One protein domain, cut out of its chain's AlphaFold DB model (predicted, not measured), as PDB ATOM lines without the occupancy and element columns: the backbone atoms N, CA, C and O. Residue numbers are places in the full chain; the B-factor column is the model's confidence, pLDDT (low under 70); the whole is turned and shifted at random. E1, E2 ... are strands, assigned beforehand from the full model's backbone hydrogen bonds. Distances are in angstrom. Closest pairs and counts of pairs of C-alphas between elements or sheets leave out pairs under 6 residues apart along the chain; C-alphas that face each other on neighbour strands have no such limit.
ATOM      1  N   LYS A 834       8.331   1.834 -25.750       92.50
ATOM      2  CA  LYS A 834       8.846   1.845 -27.126       92.50
ATOM      3  C   LYS A 834       7.714   2.054 -28.118       92.50
ATOM      4  O   LYS A 834       6.587   1.610 -27.881       92.50
ATOM      5  N   VAL A 835       8.036   2.689 -29.240       94.75
ATOM      6  CA  VAL A 835       7.161   2.728 -30.412       94.75
ATOM      7  C   VAL A 835       7.161   1.346 -31.063       94.75
ATOM      8  O   VAL A 835       8.221   0.799 -31.376       94.75
ATOM      9  N   ILE A 836       5.974   0.785 -31.275       95.44
ATOM     10  CA  ILE A 836       5.757  -0.407 -32.103       95.44
ATOM     11  C   ILE A 836       4.924  -0.051 -33.332       95.44
ATOM     12  O   ILE A 836       4.102   0.865 -33.277       95.44
ATOM     13  N   ARG A 837       5.090  -0.816 -34.415       96.00
ATOM     14  CA  ARG A 837       4.181  -0.802 -35.570       96.00
ATOM     15  C   ARG A 837       3.294  -2.043 -35.529       96.00
ATOM     16  O   ARG A 837       3.792  -3.152 -35.350       96.00
ATOM     17  N   VAL A 838       1.992  -1.863 -35.703       94.88
ATOM     18  CA  VAL A 838       1.021  -2.945 -35.885       94.88
ATOM     19  C   VAL A 838       0.522  -2.891 -37.320       94.88
ATOM     20  O   VAL A 838      -0.216  -1.979 -37.688       94.88
ATOM     21  N   ASP A 839       0.937  -3.875 -38.110       91.00
ATOM     22  CA  ASP A 839       0.527  -4.062 -39.497       91.00
ATOM     23  C   ASP A 839      -0.671  -5.017 -39.558       91.00
ATOM     24  O   ASP A 839      -0.630  -6.124 -39.019       91.00
ATOM     25  N   ILE A 840      -1.740  -4.609 -40.235       86.88
ATOM     26  CA  ILE A 840      -2.898  -5.447 -40.546       86.88
ATOM     27  C   ILE A 840      -2.921  -5.640 -42.059       86.88
ATOM     28  O   ILE A 840      -3.213  -4.703 -42.803       86.88
ATOM     29  N   ILE A 841      -2.603  -6.850 -42.516       80.50
ATOM     30  CA  ILE A 841      -2.750  -7.248 -43.917       80.50
ATOM     31  C   ILE A 841      -4.247  -7.445 -44.164       80.50
ATOM     32  O   ILE A 841      -4.844  -8.413 -43.693       80.50
ATOM     33  N   ASN A 842      -4.857  -6.497 -44.864       75.25
ATOM     34  CA  ASN A 842      -6.273  -6.478 -45.196       75.25
ATOM     35  C   ASN A 842      -6.620  -7.627 -46.165       75.25
ATOM     36  O   ASN A 842      -5.769  -8.164 -46.876       75.25
ATOM     37  N   ALA A 843      -7.903  -7.985 -46.250       64.88
ATOM     38  CA  ALA A 843      -8.373  -9.086 -47.099       64.88
ATOM     39  C   ALA A 843      -8.205  -8.862 -48.621       64.88
ATOM     40  O   ALA A 843      -8.368  -9.807 -49.391       64.88
ATOM     41  N   ASP A 844      -7.887  -7.639 -49.053       62.06
ATOM     42  CA  ASP A 844      -7.550  -7.277 -50.438       62.06
ATOM     43  C   ASP A 844      -6.032  -7.268 -50.723       62.06
ATOM     44  O   ASP A 844      -5.616  -6.969 -51.841       62.06
ATOM     45  N   GLY A 845      -5.203  -7.607 -49.728       60.78
ATOM     46  CA  GLY A 845      -3.741  -7.604 -49.810       60.78
ATOM     47  C   GLY A 845      -3.080  -6.252 -49.516       60.78
ATOM     48  O   GLY A 845      -1.853  -6.181 -49.484       60.78
ATOM     49  N   THR A 846      -3.846  -5.183 -49.271       70.19
ATOM     50  CA  THR A 846      -3.286  -3.919 -48.762       70.19
ATOM     51  C   THR A 846      -2.874  -4.063 -47.292       70.19
ATOM     52  O   THR A 846      -3.336  -4.965 -46.599       70.19
ATOM     53  N   THR A 847      -1.986  -3.204 -46.786       80.88
ATOM     54  CA  THR A 847      -1.588  -3.211 -45.364       80.88
ATOM     55  C   THR A 847      -1.999  -1.907 -44.694       80.88
ATOM     56  O   THR A 847      -1.638  -0.834 -45.167       80.88
ATOM     57  N   THR A 848      -2.727  -2.007 -43.582       88.12
ATOM     58  CA  THR A 848      -3.014  -0.885 -42.679       88.12
ATOM     59  C   THR A 848      -2.015  -0.915 -41.526       88.12
ATOM     60  O   THR A 848      -2.034  -1.859 -40.739       88.12
ATOM     61  N   SER A 849      -1.174   0.106 -41.382       93.69
ATOM     62  CA  SER A 849      -0.212   0.209 -40.275       93.69
ATOM     63  C   SER A 849      -0.669   1.245 -39.247       93.69
ATOM     64  O   SER A 849      -1.095   2.334 -39.614       93.69
ATOM     65  N   ASN A 850      -0.553   0.926 -37.958       95.56
ATOM     66  CA  ASN A 850      -0.804   1.850 -36.843       95.56
ATOM     67  C   ASN A 850       0.380   1.809 -35.868       95.56
ATOM     68  O   ASN A 850       1.021   0.764 -35.739       95.56
ATOM     69  N   PHE A 851       0.659   2.907 -35.161       97.38
ATOM     70  CA  PHE A 851       1.757   2.973 -34.192       97.38
ATOM     71  C   PHE A 851       1.247   3.163 -32.763       97.38
ATOM     72  O   PHE A 851       0.240   3.832 -32.526       97.38
ATOM     73  N   TYR A 852       1.947   2.547 -31.810       95.69
ATOM     74  CA  TYR A 852       1.562   2.534 -30.399       95.69
ATOM     75  C   TYR A 852       2.779   2.658 -29.487       95.69
ATOM     76  O   TYR A 852       3.829   2.071 -29.751       95.69
ATOM     77  N   HIS A 853       2.603   3.367 -28.374       93.56
ATOM     78  CA  HIS A 853       3.544   3.387 -27.260       93.56
ATOM     79  C   HIS A 853       3.212   2.236 -26.301       93.56
ATOM     80  O   HIS A 853       2.137   2.216 -25.702       93.56
ATOM     81  N   VAL A 854       4.125   1.273 -26.154       93.31
ATOM     82  CA  VAL A 854       3.966   0.115 -25.251       93.31
ATOM     83  C   VAL A 854       5.159   0.002 -24.299       93.31
ATOM     84  O   VAL A 854       6.260   0.354 -24.710       93.31
ATOM     85  N   PRO A 855       5.011  -0.516 -23.063       92.62
ATOM     86  CA  PRO A 855       6.138  -0.746 -22.155       92.62
ATOM     87  C   PRO A 855       7.288  -1.499 -22.837       92.62
ATOM     88  O   PRO A 855       7.037  -2.420 -23.622       92.62
ATOM     89  N   VAL A 856       8.541  -1.126 -22.567       92.19
ATOM     90  CA  VAL A 856       9.699  -1.664 -23.313       92.19
ATOM     91  C   VAL A 856       9.860  -3.188 -23.232       92.19
ATOM     92  O   VAL A 856      10.316  -3.806 -24.202       92.19
ATOM     93  N   ASP A 857       9.402  -3.814 -22.145       89.19
ATOM     94  CA  ASP A 857       9.378  -5.268 -21.933       89.19
ATOM     95  C   ASP A 857       8.257  -5.999 -22.702       89.19
ATOM     96  O   ASP A 857       8.209  -7.232 -22.715       89.19
ATOM     97  N   THR A 858       7.377  -5.266 -23.394       88.75
ATOM     98  CA  THR A 858       6.323  -5.843 -24.239       88.75
ATOM     99  C   THR A 858       6.937  -6.692 -25.350       88.75
ATOM    100  O   THR A 858       7.745  -6.218 -26.150       88.75
ATOM    101  N   VAL A 859       6.511  -7.953 -25.426       84.44
ATOM    102  CA  VAL A 859       6.926  -8.930 -26.453       84.44
ATOM    103  C   VAL A 859       5.787  -9.350 -27.382       84.44
ATOM    104  O   VAL A 859       6.033  -9.925 -28.438       84.44
ATOM    105  N   SER A 860       4.536  -9.092 -27.002       84.38
ATOM    106  CA  SER A 860       3.352  -9.492 -27.762       84.38
ATOM    107  C   SER A 860       2.209  -8.517 -27.501       84.38
ATOM    108  O   SER A 860       2.039  -8.057 -26.369       84.38
ATOM    109  N   VAL A 861       1.414  -8.240 -28.533       88.25
ATOM    110  CA  VAL A 861       0.263  -7.326 -28.486       88.25
ATOM    111  C   VAL A 861      -0.965  -7.950 -29.142       88.25
ATOM    112  O   VAL A 861      -0.848  -8.912 -29.905       88.25
ATOM    113  N   ASN A 862      -2.149  -7.411 -28.857       86.12
ATOM    114  CA  ASN A 862      -3.343  -7.679 -29.660       86.12
ATOM    115  C   ASN A 862      -3.442  -6.715 -30.865       86.12
ATOM    116  O   ASN A 862      -2.624  -5.812 -31.040       86.12
ATOM    117  N   ARG A 863      -4.486  -6.888 -31.682       85.62
ATOM    118  CA  ARG A 863      -4.813  -6.049 -32.857       85.62
ATOM    119  C   ARG A 863      -5.025  -4.551 -32.580       85.62
ATOM    120  O   ARG A 863      -5.187  -3.789 -33.525       85.62
ATOM    121  N   GLN A 864      -5.098  -4.134 -31.318       88.56
ATOM    122  CA  GLN A 864      -5.258  -2.741 -30.887       88.56
ATOM    123  C   GLN A 864      -3.963  -2.169 -30.276       88.56
ATOM    124  O   GLN A 864      -4.002  -1.095 -29.689       88.56
ATOM    125  N   GLY A 865      -2.836  -2.887 -30.374       89.62
ATOM    126  CA  GLY A 865      -1.556  -2.489 -29.780       89.62
ATOM    127  C   GLY A 865      -1.434  -2.770 -28.276       89.62
ATOM    128  O   GLY A 865      -0.377  -2.528 -27.702       89.62
ATOM    129  N   GLU A 866      -2.469  -3.314 -27.630       90.19
ATOM    130  CA  GLU A 866      -2.488  -3.534 -26.178       90.19
ATOM    131  C   GLU A 866      -1.526  -4.674 -25.765       90.19
ATOM    132  O   GLU A 866      -1.628  -5.780 -26.316       90.19
ATOM    133  N   PRO A 867      -0.624  -4.461 -24.781       88.38
ATOM    134  CA  PRO A 867       0.320  -5.474 -24.298       88.38
ATOM    135  C   PRO A 867      -0.336  -6.731 -23.709       88.38
ATOM    136  O   PRO A 867      -1.186  -6.671 -22.818       88.38
ATOM    137  N   VAL A 868       0.135  -7.907 -24.135       79.88
ATOM    138  CA  VAL A 868      -0.351  -9.204 -23.638       79.88
ATOM    139  C   VAL A 868       0.513  -9.681 -22.464       79.88
ATOM    140  O   VAL A 868       1.594 -10.245 -22.638       79.88
ATOM    141  N   LEU A 869       0.023  -9.473 -21.239       61.28
ATOM    142  CA  LEU A 869       0.721  -9.855 -20.005       61.28
ATOM    143  C   LEU A 869       0.948 -11.376 -19.906       61.28
ATOM    144  O   LEU A 869       0.000 -12.151 -19.779       61.28
ATOM    145  N   ARG A 870       2.218 -11.805 -19.840       48.50
ATOM    146  CA  ARG A 870       2.621 -13.228 -19.736       48.50
ATOM    147  C   ARG A 870       2.081 -13.981 -18.504       48.50
ATOM    148  O   ARG A 870       2.093 -15.207 -18.506       48.50
ATOM    149  N   GLU A 881      -7.035 -12.102 -31.166       68.81
ATOM    150  CA  GLU A 881      -5.838 -12.483 -31.909       68.81
ATOM    151  C   GLU A 881      -4.634 -11.693 -31.378       68.81
ATOM    152  O   GLU A 881      -4.742 -10.491 -31.106       68.81
ATOM    153  N   THR A 882      -3.493 -12.365 -31.215       78.50
ATOM    154  CA  THR A 882      -2.276 -11.792 -30.622       78.50
ATOM    155  C   THR A 882      -1.055 -12.096 -31.476       78.50
ATOM    156  O   THR A 882      -0.816 -13.261 -31.797       78.50
ATOM    157  N   ALA A 883      -0.249 -11.080 -31.768       76.31
ATOM    158  CA  ALA A 883       0.994 -11.205 -32.517       76.31
ATOM    159  C   ALA A 883       2.202 -10.979 -31.598       76.31
ATOM    160  O   ALA A 883       2.143 -10.216 -30.631       76.31
ATOM    161  N   THR A 884       3.311 -11.651 -31.903       82.69
ATOM    162  CA  THR A 884       4.608 -11.395 -31.257       82.69
ATOM    163  C   THR A 884       5.314 -10.266 -31.999       82.69
ATOM    164  O   THR A 884       5.272 -10.218 -33.226       82.69
ATOM    165  N   LEU A 885       5.950  -9.360 -31.260       83.19
ATOM    166  CA  LEU A 885       6.763  -8.299 -31.840       83.19
ATOM    167  C   LEU A 885       8.056  -8.896 -32.403       83.19
ATOM    168  O   LEU A 885       8.788  -9.594 -31.702       83.19
ATOM    169  N   SER A 886       8.338  -8.598 -33.666       87.44
ATOM    170  CA  SER A 886       9.650  -8.817 -34.273       87.44
ATOM    171  C   SER A 886      10.716  -7.914 -33.640       87.44
ATOM    172  O   SER A 886      10.403  -6.914 -32.992       87.44
ATOM    173  N   GLU A 887      11.993  -8.215 -33.886       84.94
ATOM    174  CA  GLU A 887      13.130  -7.413 -33.403       84.94
ATOM    175  C   GLU A 887      13.113  -5.962 -33.930       84.94
ATOM    176  O   GLU A 887      13.648  -5.068 -33.281       84.94
ATOM    177  N   ARG A 888      12.409  -5.703 -35.044       86.81
ATOM    178  CA  ARG A 888      12.125  -4.358 -35.585       86.81
ATOM    179  C   ARG A 888      10.951  -3.638 -34.901       86.81
ATOM    180  O   ARG A 888      10.494  -2.614 -35.403       86.81
ATOM    181  N   ASN A 889      10.433  -4.173 -33.790       92.12
ATOM    182  CA  ASN A 889       9.227  -3.708 -33.090       92.12
ATOM    183  C   ASN A 889       7.952  -3.698 -33.965       92.12
ATOM    184  O   ASN A 889       7.020  -2.936 -33.708       92.12
ATOM    185  N   VAL A 890       7.882  -4.571 -34.978       90.25
ATOM    186  CA  VAL A 890       6.690  -4.760 -35.824       90.25
ATOM    187  C   VAL A 890       5.924  -6.009 -35.388       90.25
ATOM    188  O   VAL A 890       6.527  -7.080 -35.279       90.25
ATOM    189  N   ALA A 891       4.616  -5.886 -35.182       87.75
ATOM    190  CA  ALA A 891       3.658  -6.989 -35.072       87.75
ATOM    191  C   ALA A 891       2.763  -7.019 -36.321       87.75
ATOM    192  O   ALA A 891       2.377  -5.963 -36.819       87.75
ATOM    193  N   THR A 892       2.400  -8.210 -36.803       85.56
ATOM    194  CA  THR A 892       1.610  -8.375 -38.035       85.56
ATOM    195  C   THR A 892       0.400  -9.281 -37.800       85.56
ATOM    196  O   THR A 892       0.520 -10.329 -37.167       85.56
ATOM    197  N   PHE A 893      -0.754  -8.872 -38.327       80.38
ATOM    198  CA  PHE A 893      -2.034  -9.586 -38.321       80.38
ATOM    199  C   PHE A 893      -2.554  -9.744 -39.756       80.38
ATOM    200  O   PHE A 893      -2.189  -8.954 -40.627       80.38
ATOM    201  N   ASN A 894      -3.409 -10.738 -40.020       72.19
ATOM    202  CA  ASN A 894      -3.826 -11.066 -41.390       72.19
ATOM    203  C   ASN A 894      -5.345 -11.303 -41.520       72.19
ATOM    204  O   ASN A 894      -5.871 -12.356 -41.165       72.19
ATOM    205  N   ASP A 895      -6.056 -10.323 -42.081       67.06
ATOM    206  CA  ASP A 895      -7.514 -10.323 -42.283       67.06
ATOM    207  C   ASP A 895      -7.960 -11.149 -43.491       67.06
ATOM    208  O   ASP A 895      -9.154 -11.435 -43.633       67.06
ATOM    209  N   SER A 896      -7.029 -11.589 -44.343       51.50
ATOM    210  CA  SER A 896      -7.342 -12.616 -45.342       51.50
ATOM    211  C   SER A 896      -7.671 -13.964 -44.682       51.50
ATOM    212  O   SER A 896      -8.441 -14.737 -45.242       51.50
ATOM    213  N   LEU A 897      -7.186 -14.216 -43.456       48.88
ATOM    214  CA  LEU A 897      -7.466 -15.441 -42.696       48.88
ATOM    215  C   LEU A 897      -8.716 -15.356 -41.795       48.88
ATOM    216  O   LEU A 897      -9.093 -16.360 -41.189       48.88
ATOM    217  N   GLN A 898      -9.395 -14.205 -41.719       49.94
ATOM    218  CA  GLN A 898     -10.707 -14.116 -41.060       49.94
ATOM    219  C   GLN A 898     -11.794 -14.820 -41.889       49.94
ATOM    220  O   GLN A 898     -11.723 -14.875 -43.114       49.94
TER     221      GLN A 898
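Overview. This is residues 834 to 870 and 881 to 898 of the 1196 residues of the protein "Arabinogalactan endo-beta-1,4-galactanase" of Weissella confusa (UniProt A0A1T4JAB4). A long, twisted hairpin of two strands, E1 and E2, is widened to a three-stranded sheet by E5, which runs beside E1, and a much smaller pair of strands, E3 and E4, packs on E5, with E4 the nearer. The turn of the long hairpin, residues 842 to 846, makes one end of the length, and the bend after E2, around Asp 857, makes the other. The printed part has 55 residues with no named helix and five named strands, E1 to E5 in order along the chain, and its class is all strand. The larger sheet has the order E2, E1, E5 and is mixed; the smaller, E3 and E4, is antiparallel. The whole is compact, with a radius of gyration of the C-alphas of 10.8 A, yet elongated, spanning 33 by 19 by 17 A.

Arrangement. E1, residues 834 to 841, is the inner strand of the larger sheet. It forms a hairpin with the edge strand E2, residues 847 to 855; the two are antiparallel at 153 degrees between directions, with N 838 and O 850 at 2.8 A and N 834 and O 854 at 2.7 A, within hydrogen-bond range. E3, residues 860 to 862, is apart from E1 and from E2. E4, residues 882 to 884, is its antiparallel neighbour at 152 degrees, with N 883 and O 861 at 2.9 A. E5, residues 890 to 894, is the other edge strand of the larger sheet and runs parallel to E1 at 21 degrees, with N 839 and O 891 at 2.8 A. The closest C-alphas of E4 and E5 are those of Ala 883 and Ala 891, 5.6 A apart; those of E3 and E5 are Val 861 and Ala 891, at 7.4 A. E4 is apart from E1 and from E2. The larger sheet is only just strongly twisted, its C-alphas lying up to 4.5 A off the best plane.

Along the chain. E1 begins at C-alpha 834 (8.846, 1.845, -27.126) and is 22.3 A long. E2, the longest strand with 9 residues, measures 24.6 A and ends at C-alpha 855 (6.138, -0.746, -22.155). E3 and E4 have three residues each and measure 7.2 A and 6.9 A. E5 is 13.5 A long and ends at C-alpha 894 (-3.826, -11.066, -41.390).

Size, cuts and confidence. The two C-alphas farthest apart, those of Asp 844 and Asp 857, are 33.2 A from each other. Residues 871 to 880 are not printed, and C-alphas 870 and 881 are 14.8 A apart across this cut, which lies in the link from E3 to E4. The links E1 to E2, E2 to E3 and E4 to E5 are tight. The mean pLDDT of the printed part is 82.1; it is under 70 at residues 843 to 845, 869 to 870, 881 and 895 to 898.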